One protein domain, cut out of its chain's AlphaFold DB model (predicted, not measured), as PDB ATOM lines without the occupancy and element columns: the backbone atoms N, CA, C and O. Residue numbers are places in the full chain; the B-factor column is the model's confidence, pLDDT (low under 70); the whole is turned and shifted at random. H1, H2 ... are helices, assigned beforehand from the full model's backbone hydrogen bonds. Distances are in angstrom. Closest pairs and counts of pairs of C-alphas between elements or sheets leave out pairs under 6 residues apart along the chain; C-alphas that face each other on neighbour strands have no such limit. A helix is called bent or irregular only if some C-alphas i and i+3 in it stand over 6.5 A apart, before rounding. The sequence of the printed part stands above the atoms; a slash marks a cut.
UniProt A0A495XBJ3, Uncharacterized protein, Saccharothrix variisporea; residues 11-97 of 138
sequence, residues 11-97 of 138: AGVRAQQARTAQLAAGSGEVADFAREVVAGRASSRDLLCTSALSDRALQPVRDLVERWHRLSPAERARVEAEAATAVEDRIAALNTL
ATOM      1  N   ALA A  11     201.810 246.229 135.130       92.50
ATOM      2  CA  ALA A  11     200.505 246.724 135.561       92.50
ATOM      3  C   ALA A  11     199.421 246.493 134.496       92.50
ATOM      4  O   ALA A  11     198.294 246.128 134.831       92.50
ATOM      5  N   GLY A  12     199.760 246.672 133.218       91.81
ATOM      6  CA  GLY A  12     198.887 246.370 132.087       91.81
ATOM      7  C   GLY A  12     198.558 244.880 131.977       91.81
ATOM      8  O   GLY A  12     197.391 244.519 131.819       91.81
ATOM      9  N   VAL A  13     199.555 244.008 132.146       91.31
ATOM     10  CA  VAL A  13     199.382 242.547 132.132       91.31
ATOM     11  C   VAL A  13     198.467 242.094 133.270       91.31
ATOM     12  O   VAL A  13     197.520 241.340 133.042       91.31
ATOM     13  N   ARG A  14     198.681 242.599 134.491       93.12
ATOM     14  CA  ARG A  14     197.798 242.309 135.632       93.12
ATOM     15  C   ARG A  14     196.366 242.796 135.383       93.12
ATOM     16  O   ARG A  14     195.416 242.054 135.631       93.12
ATOM     17  N   ALA A  15     196.197 243.999 134.836       93.06
ATOM     18  CA  ALA A  15     194.886 244.530 134.472       93.06
ATOM     19  C   ALA A  15     194.166 243.654 133.428       93.06
ATOM     20  O   ALA A  15     192.957 243.427 133.539       93.06
ATOM     21  N   GLN A  16     194.892 243.112 132.444       91.25
ATOM     22  CA  GLN A  16     194.339 242.157 131.476       91.25
ATOM     23  C   GLN A  16     193.887 240.855 132.144       91.25
ATOM     24  O   GLN A  16     192.799 240.362 131.842       91.25
ATOM     25  N   GLN A  17     194.679 240.314 133.072       91.38
ATOM     26  CA  GLN A  17     194.316 239.115 133.835       91.38
ATOM     27  C   GLN A  17     193.039 239.345 134.651       91.38
ATOM     28  O   GLN A  17     192.087 238.574 134.527       91.38
ATOM     29  N   ALA A  18     192.962 240.457 135.391       92.38
ATOM     30  CA  ALA A  18     191.772 240.838 136.154       92.38
ATOM     31  C   ALA A  18     190.536 241.004 135.259       92.38
ATOM     32  O   ALA A  18     189.445 240.523 135.575       92.38
ATOM     33  N   ARG A  19     190.695 241.631 134.087       92.19
ATOM     34  CA  ARG A  19     189.599 241.759 133.122       92.19
ATOM     35  C   ARG A  19     189.143 240.402 132.588       92.19
ATOM     36  O   ARG A  19     187.942 240.190 132.440       92.19
ATOM     37  N   THR A  20     190.075 239.498 132.310       91.62
ATOM     38  CA  THR A  20     189.768 238.155 131.801       91.62
ATOM     39  C   THR A  20     189.030 237.333 132.856       91.62
ATOM     40  O   THR A  20     188.015 236.721 132.540       91.62
ATOM     41  N   ALA A  21     189.446 237.406 134.123       91.06
ATOM     42  CA  ALA A  21     188.746 236.763 135.234       91.06
ATOM     43  C   ALA A  21     187.293 237.255 135.382       91.06
ATOM     44  O   ALA A  21     186.384 236.453 135.584       91.06
ATOM     45  N   GLN A  22     187.041 238.556 135.193       91.25
ATOM     46  CA  GLN A  22     185.671 239.090 135.185       91.25
ATOM     47  C   GLN A  22     184.836 238.583 134.015       91.25
ATOM     48  O   GLN A  22     183.657 238.289 134.187       91.25
ATOM     49  N   LEU A  23     185.428 238.505 132.820       90.56
ATOM     50  CA  LEU A  23     184.735 237.973 131.648       90.56
ATOM     51  C   LEU A  23     184.387 236.494 131.847       90.56
ATOM     52  O   LEU A  23     183.288 236.084 131.486       90.56
ATOM     53  N   ALA A  24     185.275 235.726 132.482       90.50
ATOM     54  CA  ALA A  24     185.067 234.312 132.789       90.50
ATOM     55  C   ALA A  24     183.887 234.060 133.745       90.50
ATOM     56  O   ALA A  24     183.274 232.998 133.677       90.50
ATOM     57  N   ALA A  25     183.542 235.033 134.597       88.19
ATOM     58  CA  ALA A  25     182.372 234.976 135.477       88.19
ATOM     59  C   ALA A  25     181.040 235.304 134.764       88.19
ATOM     60  O   ALA A  25     179.976 235.222 135.373       88.19
ATOM     61  N   GLY A  26     181.091 235.723 133.494       87.62
ATOM     62  CA  GLY A  26     179.917 236.045 132.686       87.62
ATOM     63  C   GLY A  26     179.236 234.819 132.067       87.62
ATOM     64  O   GLY A  26     179.382 233.687 132.517       87.62
ATOM     65  N   SER A  27     178.489 235.049 130.986       85.31
ATOM     66  CA  SER A  27     177.852 233.990 130.192       85.31
ATOM     67  C   SER A  27     178.061 234.208 128.690       85.31
ATOM     68  O   SER A  27     178.341 235.322 128.245       85.31
ATOM     69  N   GLY A  28     177.919 233.132 127.911       85.69
ATOM     70  CA  GLY A  28     178.081 233.139 126.455       85.69
ATOM     71  C   GLY A  28     179.522 232.917 125.989       85.69
ATOM     72  O   GLY A  28     180.435 232.738 126.789       85.69
ATOM     73  N   GLU A  29     179.729 232.955 124.673       86.56
ATOM     74  CA  GLU A  29     180.984 232.547 124.012       86.56
ATOM     75  C   GLU A  29     182.224 233.305 124.509       86.56
ATOM     76  O   GLU A  29     183.297 232.727 124.633       86.56
ATOM     77  N   VAL A  30     182.082 234.589 124.854       87.56
ATOM     78  CA  VAL A  30     183.187 235.394 125.402       87.56
ATOM     79  C   VAL A  30     183.577 234.928 126.807       87.56
ATOM     80  O   VAL A  30     184.763 234.903 127.135       87.56
ATOM     81  N   ALA A  31     182.601 234.542 127.633       89.00
ATOM     82  CA  ALA A  31     182.862 234.011 128.968       89.00
ATOM     83  C   ALA A  31     183.464 232.604 128.893       89.00
ATOM     84  O   ALA A  31     184.420 232.304 129.605       89.00
ATOM     85  N   ASP A  32     182.956 231.764 127.987       86.81
ATOM     86  CA  ASP A  32     183.527 230.450 127.678       86.81
ATOM     87  C   ASP A  32     184.981 230.595 127.226       86.81
ATOM     88  O   ASP A  32     185.856 229.885 127.721       86.81
ATOM     89  N   PHE A  33     185.256 231.578 126.361       87.44
ATOM     90  CA  PHE A  33     186.610 231.858 125.913       87.44
ATOM     91  C   PHE A  33     187.522 232.298 127.064       87.44
ATOM     92  O   PHE A  33     188.610 231.755 127.263       87.44
ATOM     93  N   ALA A  34     187.057 233.253 127.868       89.75
ATOM     94  CA  ALA A  34     187.804 233.761 129.010       89.75
ATOM     95  C   ALA A  34     188.115 232.667 130.048       89.75
ATOM     96  O   ALA A  34     189.204 232.673 130.619       89.75
ATOM     97  N   ARG A  35     187.215 231.696 130.256       88.62
ATOM     98  CA  ARG A  35     187.463 230.536 131.132       88.62
ATOM     99  C   ARG A  35     188.619 229.667 130.638       88.62
ATOM    100  O   ARG A  35     189.436 229.242 131.452       88.62
ATOM    101  N   GLU A  36     188.736 229.434 129.332       87.56
ATOM    102  CA  GLU A  36     189.874 228.689 128.773       87.56
ATOM    103  C   GLU A  36     191.195 229.461 128.894       87.56
ATOM    104  O   GLU A  36     192.228 228.851 129.180       87.56
ATOM    105  N   VAL A  37     191.166 230.790 128.736       88.81
ATOM    106  CA  VAL A  37     192.353 231.640 128.932       88.81
ATOM    107  C   VAL A  37     192.804 231.630 130.390       88.81
ATOM    108  O   VAL A  37     193.982 231.415 130.664       88.81
ATOM    109  N   VAL A  38     191.877 231.792 131.340       88.94
ATOM    110  CA  VAL A  38     192.191 231.710 132.776       88.94
ATOM    111  C   VAL A  38     192.727 230.328 133.152       88.94
ATOM    112  O   VAL A  38     193.656 230.222 133.946       88.94
ATOM    113  N   ALA A  39     192.193 229.265 132.551       86.88
ATOM    114  CA  ALA A  39     192.678 227.908 132.770       86.88
ATOM    115  C   ALA A  39     194.014 227.592 132.063       86.88
ATOM    116  O   ALA A  39     194.478 226.452 132.131       86.88
ATOM    117  N   GLY A  40     194.611 228.554 131.346       85.94
ATOM    118  CA  GLY A  40     195.867 228.380 130.609       85.94
ATOM    119  C   GLY A  40     195.766 227.433 129.408       85.94
ATOM    120  O   GLY A  40     196.785 226.949 128.917       85.94
ATOM    121  N   ARG A  41     194.546 227.127 128.947       84.75
ATOM    122  CA  ARG A  41     194.289 226.235 127.802       84.75
ATOM    123  C   ARG A  41     194.213 226.982 126.473       84.75
ATOM    124  O   ARG A  41     194.378 226.351 125.432       84.75
ATOM    125  N   ALA A  42     194.011 228.295 126.528       85.25
ATOM    126  CA  ALA A  42     194.041 229.206 125.395       85.25
ATOM    127  C   ALA A  42     194.821 230.481 125.740       85.25
ATOM    128  O   ALA A  42     195.029 230.812 126.908       85.25
ATOM    129  N   SER A  43     195.224 231.223 124.716       84.25
ATOM    130  CA  SER A  43     195.795 232.560 124.831       84.25
ATOM    131  C   SER A  43     194.871 233.594 124.194       84.25
ATOM    132  O   SER A  43     194.156 233.293 123.240       84.25
ATOM    133  N   SER A  44     194.923 234.855 124.636       77.38
ATOM    134  CA  SER A  44     194.189 235.948 123.976       77.38
ATOM    135  C   SER A  44     194.548 236.090 122.489       77.38
ATOM    136  O   SER A  44     193.732 236.555 121.697       77.38
ATOM    137  N   ARG A  45     195.757 235.660 122.095       77.12
ATOM    138  CA  ARG A  45     196.215 235.646 120.700       77.12
ATOM    139  C   ARG A  45     195.468 234.612 119.857       77.12
ATOM    140  O   ARG A  45     195.355 234.803 118.652       77.12
ATOM    141  N   ASP A  46     194.911 233.570 120.467       76.12
ATOM    142  CA  ASP A  46     194.198 232.513 119.747       76.12
ATOM    143  C   ASP A  46     192.939 233.058 119.055       76.12
ATOM    144  O   ASP A  46     192.558 232.537 118.010       76.12
ATOM    145  N   LEU A  47     192.366 234.172 119.536       70.38
ATOM    146  CA  LEU A  47     191.291 234.901 118.843       70.38
ATOM    147  C   LEU A  47     191.701 235.440 117.468       70.38
ATOM    148  O   LEU A  47     190.845 235.647 116.615       70.38
ATOM    149  N   LEU A  48     192.993 235.701 117.252       68.00
ATOM    150  CA  LEU A  48     193.504 236.204 115.975       68.00
ATOM    151  C   LEU A  48     193.708 235.078 114.958       68.00
ATOM    152  O   LEU A  48     193.728 235.333 113.757       68.00
ATOM    153  N   CYS A  49     193.877 233.846 115.438       63.62
ATOM    154  CA  CYS A  49     194.233 232.690 114.616       63.62
ATOM    155  C   CYS A  49     193.098 231.663 114.498       63.62
ATOM    156  O   CYS A  49     193.199 230.733 113.701       63.62
ATOM    157  N   THR A  50     192.034 231.797 115.291       63.00
ATOM    158  CA  THR A  50     190.902 230.867 115.318       63.00
ATOM    159  C   THR A  50     189.585 231.631 115.386       63.00
ATOM    160  O   THR A  50     189.459 232.622 116.104       63.00
ATOM    161  N   SER A  51     188.569 231.159 114.660       62.44
ATOM    162  CA  SER A  51     187.200 231.685 114.730       62.44
ATOM    163  C   SER A  51     186.488 231.191 116.000       62.44
ATOM    164  O   SER A  51     185.443 230.545 115.929       62.44
ATOM    165  N   ALA A  52     187.092 231.411 117.170       63.84
ATOM    166  CA  ALA A  52     186.562 230.940 118.450       63.84
ATOM    167  C   ALA A  52     185.295 231.698 118.888       63.84
ATOM    168  O   ALA A  52     184.561 231.220 119.749       63.84
ATOM    169  N   LEU A  53     185.036 232.864 118.291       76.25
ATOM    170  CA  LEU A  53     183.862 233.692 118.541       76.25
ATOM    171  C   LEU A  53     182.983 233.735 117.292       76.25
ATOM    172  O   LEU A  53     183.491 233.916 116.182       76.25
ATOM    173  N   SER A  54     181.669 233.605 117.471       80.06
ATOM    174  CA  SER A  54     180.710 233.789 116.382       80.06
ATOM    175  C   SER A  54     180.755 235.217 115.833       80.06
ATOM    176  O   SER A  54     181.112 236.170 116.532       80.06
ATOM    177  N   ASP A  55     180.291 235.401 114.594       81.75
ATOM    178  CA  ASP A  55     180.105 236.739 114.018       81.75
ATOM    179  C   ASP A  55     179.230 237.631 114.907       81.75
ATOM    180  O   ASP A  55     179.490 238.824 115.039       81.75
ATOM    181  N   ARG A  56     178.237 237.044 115.589       83.75
ATOM    182  CA  ARG A  56     177.390 237.755 116.551       83.75
ATOM    183  C   ARG A  56     178.190 238.270 117.748       83.75
ATOM    184  O   ARG A  56     177.949 239.392 118.187       83.75
ATOM    185  N   ALA A  57     179.116 237.473 118.281       81.44
ATOM    186  CA  ALA A  57     179.980 237.884 119.385       81.44
ATOM    187  C   ALA A  57     181.004 238.953 118.958       81.44
ATOM    188  O   ALA A  57     181.363 239.811 119.763       81.44
ATOM    189  N   LEU A  58     181.433 238.945 117.691       84.25
ATOM    190  CA  LEU A  58     182.361 239.935 117.131       84.25
ATOM    191  C   LEU A  58     181.683 241.227 116.652       84.25
ATOM    192  O   LEU A  58     182.361 242.250 116.524       84.25
ATOM    193  N   GLN A  59     180.369 241.216 116.411       86.38
ATOM    194  CA  GLN A  59     179.636 242.365 115.869       86.38
ATOM    195  C   GLN A  59     179.861 243.673 116.651       86.38
ATOM    196  O   GLN A  59     180.174 244.676 116.012       86.38
ATOM    197  N   PRO A  60     179.836 243.704 118.001       87.31
ATOM    198  CA  PRO A  60     180.065 244.947 118.739       87.31
ATOM    199  C   PRO A  60     181.457 245.554 118.510       87.31
ATOM    200  O   PRO A  60     181.619 246.774 118.538       87.31
ATOM    201  N   VAL A  61     182.471 244.710 118.283       85.81
ATOM    202  CA  VAL A  61     183.838 245.160 117.976       85.81
ATOM    203  C   VAL A  61     183.884 245.753 116.572       85.81
ATOM    204  O   VAL A  61     184.452 246.827 116.385       85.81
ATOM    205  N   ARG A  62     183.235 245.100 115.600       87.75
ATOM    206  CA  ARG A  62     183.107 245.618 114.229       87.75
ATOM    207  C   ARG A  62     182.404 246.976 114.219       87.75
ATOM    208  O   ARG A  62     182.949 247.929 113.670       87.75
ATOM    209  N   ASP A  63     181.285 247.108 114.929       91.69
ATOM    210  CA  ASP A  63     180.538 248.366 115.043       91.69
ATOM    211  C   ASP A  63     181.377 249.490 115.678       91.69
ATOM    212  O   ASP A  63     181.248 250.665 115.329       91.69
ATOM    213  N   LEU A  64     182.245 249.159 116.640       90.44
ATOM    214  CA  LEU A  64     183.163 250.126 117.241       90.44
ATOM    215  C   LEU A  64     184.222 250.601 116.236       90.44
ATOM    216  O   LEU A  64     184.452 251.805 116.125       90.44
ATOM    217  N   VAL A  65     184.824 249.676 115.486       90.56
ATOM    218  CA  VAL A  65     185.820 249.980 114.449       90.56
ATOM    219  C   VAL A  65     185.203 250.818 113.328       90.56
ATOM    220  O   VAL A  65     185.773 251.827 112.917       90.56
ATOM    221  N   GLU A  66     184.000 250.471 112.875       94.44
ATOM    222  CA  GLU A  66     183.281 251.268 111.882       94.44
ATOM    223  C   GLU A  66     182.990 252.684 112.378       94.44
ATOM    224  O   GLU A  66     183.193 253.650 111.641       94.44
ATOM    225  N   ARG A  67     182.548 252.836 113.634       94.75
ATOM    226  CA  ARG A  67     182.334 254.162 114.235       94.75
ATOM    227  C   ARG A  67     183.620 254.975 114.269       94.75
ATOM    228  O   ARG A  67     183.588 256.135 113.877       94.75
ATOM    229  N   TRP A  68     184.738 254.369 114.666       92.12
ATOM    230  CA  TRP A  68     186.049 255.017 114.642       92.12
ATOM    231  C   TRP A  68     186.419 255.524 113.241       92.12
ATOM    232  O   TRP A  68     186.834 256.673 113.069       92.12
ATOM    233  N   HIS A  69     186.202 254.703 112.212       94.38
ATOM    234  CA  HIS A  69     186.489 255.092 110.832       94.38
ATOM    235  C   HIS A  69     185.577 256.201 110.298       94.38
ATOM    236  O   HIS A  69     186.003 256.948 109.418       94.38
ATOM    237  N   ARG A  70     184.371 256.364 110.847       96.56
ATOM    238  CA  ARG A  70     183.462 257.466 110.491       96.56
ATOM    239  C   ARG A  70     183.819 258.800 111.150       96.56
ATOM    240  O   ARG A  70     183.323 259.822 110.690       96.56
ATOM    241  N   LEU A  71     184.662 258.810 112.184       95.62
ATOM    242  CA  LEU A  71     185.103 260.053 112.822       95.62
ATOM    243  C   LEU A  71     185.957 260.891 111.866       95.62
ATOM    244  O   LEU A  71     186.829 260.367 111.164       95.62
ATOM    245  N   SER A  72     185.738 262.204 111.896       97.38
ATOM    246  CA  SER A  72     186.600 263.187 111.245       97.38
ATOM    247  C   SER A  72     187.995 263.226 111.892       97.38
ATOM    248  O   SER A  72     188.158 262.819 113.046       97.38
ATOM    249  N   PRO A  73     189.022 263.760 111.203       95.50
ATOM    250  CA  PRO A  73     190.355 263.903 111.790       95.50
ATOM    251  C   PRO A  73     190.369 264.702 113.103       95.50
ATOM    252  O   PRO A  73     191.095 264.344 114.024       95.50
ATOM    253  N   ALA A  74     189.537 265.744 113.216       94.94
ATOM    254  CA  ALA A  74     189.430 266.551 114.431       94.94
ATOM    255  C   ALA A  74     188.814 265.765 115.601       94.94
ATOM    256  O   ALA A  74     189.282 265.863 116.733       94.94
ATOM    257  N   GLU A  75     187.794 264.947 115.331       95.25
ATOM    258  CA  GLU A  75     187.189 264.074 116.341       95.25
ATOM    259  C   GLU A  75     188.151 262.965 116.773       95.25
ATOM    260  O   GLU A  75     188.256 262.692 117.967       95.25
ATOM    261  N   ARG A  76     188.902 262.369 115.837       93.38
ATOM    262  CA  ARG A  76     189.938 261.381 116.171       93.38
ATOM    263  C   ARG A  76     191.026 261.986 117.047       93.38
ATOM    264  O   ARG A  76     191.320 261.417 118.089       93.38
ATOM    265  N   ALA A  77     191.540 263.164 116.689       91.69
ATOM    266  CA  ALA A  77     192.551 263.863 117.482       91.69
ATOM    267  C   ALA A  77     192.058 264.180 118.903       91.69
ATOM    268  O   ALA A  77     192.813 264.059 119.866       91.69
ATOM    269  N   ARG A  78     190.776 264.539 119.058       92.44
ATOM    270  CA  ARG A  78     190.170 264.738 120.379       92.44
ATOM    271  C   ARG A  78     190.121 263.440 121.186       92.44
ATOM    272  O   ARG A  78     190.518 263.439 122.345       92.44
ATOM    273  N   VAL A  79     189.663 262.343 120.581       90.94
ATOM    274  CA  VAL A  79     189.618 261.037 121.257       90.94
ATOM    275  C   VAL A  79     191.026 260.565 121.626       90.94
ATOM    276  O   VAL A  79     191.225 260.074 122.730       90.94
ATOM    277  N   GLU A  80     192.013 260.749 120.749       90.12
ATOM    278  CA  GLU A  80     193.418 260.405 121.008       90.12
ATOM    279  C   GLU A  80     194.008 261.212 122.169       90.12
ATOM    280  O   GLU A  80     194.696 260.642 123.017       90.12
ATOM    281  N   ALA A  81     193.701 262.510 122.255       88.69
ATOM    282  CA  ALA A  81     194.152 263.362 123.354       88.69
ATOM    283  C   ALA A  81     193.578 262.923 124.713       88.69
ATOM    284  O   ALA A  81     194.265 263.004 125.729       88.69
ATOM    285  N   GLU A  82     192.337 262.432 124.734       89.00
ATOM    286  CA  GLU A  82     191.672 261.921 125.941       89.00
ATOM    287  C   GLU A  82     192.076 260.461 126.260       89.00
ATOM    288  O   GLU A  82     191.964 260.009 127.403       89.00
ATOM    289  N   ALA A  83     192.577 259.709 125.272       86.81
ATOM    290  CA  ALA A  83     192.800 258.268 125.384       86.81
ATOM    291  C   ALA A  83     193.933 257.884 126.341       86.81
ATOM    292  O   ALA A  83     193.807 256.874 127.029       86.81
ATOM    293  N   ALA A  84     195.029 258.647 126.396       82.81
ATOM    294  CA  ALA A  84     196.195 258.277 127.206       82.81
ATOM    295  C   ALA A  84     195.839 258.181 128.700       82.81
ATOM    296  O   ALA A  84     195.985 257.120 129.306       82.81
ATOM    297  N   THR A  85     195.262 259.250 129.257       86.31
ATOM    298  CA  THR A  85     194.802 259.277 130.653       86.31
ATOM    299  C   THR A  85     193.697 258.253 130.895       86.31
ATOM    300  O   THR A  85     193.744 257.518 131.875       86.31
ATOM    301  N   ALA A  86     192.745 258.113 129.965       89.88
ATOM    302  CA  ALA A  86     191.672 257.131 130.105       89.88
ATOM    303  C   ALA A  86     192.189 255.680 130.154       89.88
ATOM    304  O   ALA A  86     191.633 254.844 130.870       89.88
ATOM    305  N   VAL A  87     193.247 255.357 129.401       90.94
ATOM    306  CA  VAL A  87     193.880 254.031 129.424       90.94
ATOM    307  C   VAL A  87     194.603 253.795 130.747       90.94
ATOM    308  O   VAL A  87     194.446 252.720 131.329       90.94
ATOM    309  N   GLU A  88     195.344 254.780 131.247       90.88
ATOM    310  CA  GLU A  88     196.027 254.693 132.543       90.88
ATOM    311  C   GLU A  88     195.033 254.515 133.696       90.88
ATOM    312  O   GLU A  88     195.158 253.562 134.471       90.88
ATOM    313  N   ASP A  89     193.986 255.341 133.746       93.31
ATOM    314  CA  ASP A  89     192.905 255.237 134.732       93.31
ATOM    315  C   ASP A  89     192.225 253.870 134.664       93.31
ATOM    316  O   ASP A  89     191.898 253.251 135.684       93.31
ATOM    317  N   ARG A  90     192.038 253.345 133.448       93.25
ATOM    318  CA  ARG A  90     191.438 252.027 133.256       93.25
ATOM    319  C   ARG A  90     192.338 250.910 133.775       93.25
ATOM    320  O   ARG A  90     191.825 249.988 134.412       93.25
ATOM    321  N   ILE A  91     193.642 250.974 133.513       93.50
ATOM    322  CA  ILE A  91     194.624 250.015 134.033       93.50
ATOM    323  C   ILE A  91     194.658 250.083 135.562       93.50
ATOM    324  O   ILE A  91     194.579 249.045 136.220       93.50
ATOM    325  N   ALA A  92     194.702 251.286 136.139       93.56
ATOM    326  CA  ALA A  92     194.672 251.487 137.583       93.56
ATOM    327  C   ALA A  92     193.404 250.885 138.210       93.56
ATOM    328  O   ALA A  92     193.499 250.092 139.149       93.56
ATOM    329  N   ALA A  93     192.229 251.166 137.638       94.19
ATOM    330  CA  ALA A  93     190.962 250.612 138.105       94.19
ATOM    331  C   ALA A  93     190.942 249.076 138.047       94.19
ATOM    332  O   ALA A  93     190.528 248.424 139.005       94.19
ATOM    333  N   LEU A  94     191.418 248.479 136.951       93.56
ATOM    334  CA  LEU A  94     191.480 247.022 136.798       93.56
ATOM    335  C   LEU A  94     192.453 246.359 137.780       93.56
ATOM    336  O   LEU A  94     192.193 245.245 138.223       93.56
ATOM    337  N   ASN A  95     193.529 247.036 138.178       92.81
ATOM    338  CA  ASN A  95     194.493 246.495 139.138       92.81
ATOM    339  C   ASN A  95     193.951 246.360 140.570       92.81
ATOM    340  O   ASN A  95     194.526 245.606 141.361       92.81
ATOM    341  N   THR A  96     192.841 247.034 140.889       92.75
ATOM    342  CA  THR A  96     192.128 246.881 142.172       92.75
ATOM    343  C   THR A  96     191.280 245.609 142.248       92.75
ATOM    344  O   THR A  96     190.778 245.261 143.315       92.75
ATOM    345  N   LEU A  97     191.105 244.914 141.123       89.38
ATOM    346  CA  LEU A  97     190.184 243.792 140.985       89.38
ATOM    347  C   LEU A  97     190.933 242.456 141.117       89.38
ATOM    348  O   LEU A  97     192.128 242.382 140.808       89.38
TER     349      LEU A  97
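Overview. This is residues 11 to 97 of the 138 residues of an uncharacterized protein of Saccharothrix variisporea (UniProt A0A495XBJ3). An open ring of helices with a hollow middle: H1 and H2 make one end, H4 and the bent H5 make two long sides that meet at a corner, and the last turns of H5 come back to H1 and close the ring. The short H3 lies in the loop-rich stretch between H2 and H4. The printed part has 87 residues with five named helices, H1 to H5 in order along the chain, and no named strand; the class is all helix. The whole is loose, with a radius of gyration of the C-alphas of 15.2 A and spans of 42 by 32 by 21 A.

Arrangement. H1, residues 11 to 24, touches H2, residues 29 to 38, at a steep tilt of 51 degrees, opposite ways; their closest C-alphas, those of Ala 24 and Ala 31, are 4.4 A apart. H3, residues 46 to 49, touches no helix. H4, residues 55 to 70, is close to H2 but not clearly touching, about perpendicular at 85 degrees, with the closest C-alphas, those of Glu 29 and Ala 57, 7.1 A apart. H5, residues 73 to 95, was assigned as one helix by its hydrogen bonds but is bent: C-alphas 81 and 84 are 6.7 A apart, and its arms H5a, residues 73 to 81, and H5b, residues 84 to 95, stand at a steep tilt of 42 degrees. H4 and H5a are close but not clearly touching, with the closest C-alphas, those of Trp 68 and Arg 76, 7.6 A apart. They run opposite ways at a steep tilt of 68 degrees, only just short of about perpendicular. With residues 91 to 95 alone, H5b touches H1; the closest C-alphas, those of Ala 15 and Leu 94, are 4.8 A apart, at a steep tilt of 62 degrees, the same way. H4 and H5b are apart, and so are H1 and H4. Every O i to N i+4 pair is within hydrogen-bond range in H1, H2, H5a and H5b, and 10 of 12 are in H4; H3 is too short for such a pair.

Along the chain. H1 begins at C-alpha 11, (200.505, 246.724, 135.561), and is 20.0 A long; H2 is 14.3 A and H3 5.1 A. H4 begins at C-alpha 55, (180.105, 236.739, 114.018), and is 21.3 A long; it is irregular, with C-alphas 57 and 60 7.1 A apart, and has a kink of 30 degrees near residue 62. H5a is 12.2 A and H5b 16.9 A long, ending at C-alpha 95, (194.493, 246.495, 139.138).

Size, cuts and confidence. The two C-alphas farthest apart, those of Ala 39 and Ala 74, are 42.9 A apart, while the first and last printed, those of Ala 11 and Leu 97, are 12.0 A apart. Residues 59 to 67, in H4, and 80 to 86, in H5, stand free. The printed part has no cut and no long link; H2 to H3 is short, the others tight. The mean pLDDT of the printed part is 87.6, and residues 48 to 52 are under 70.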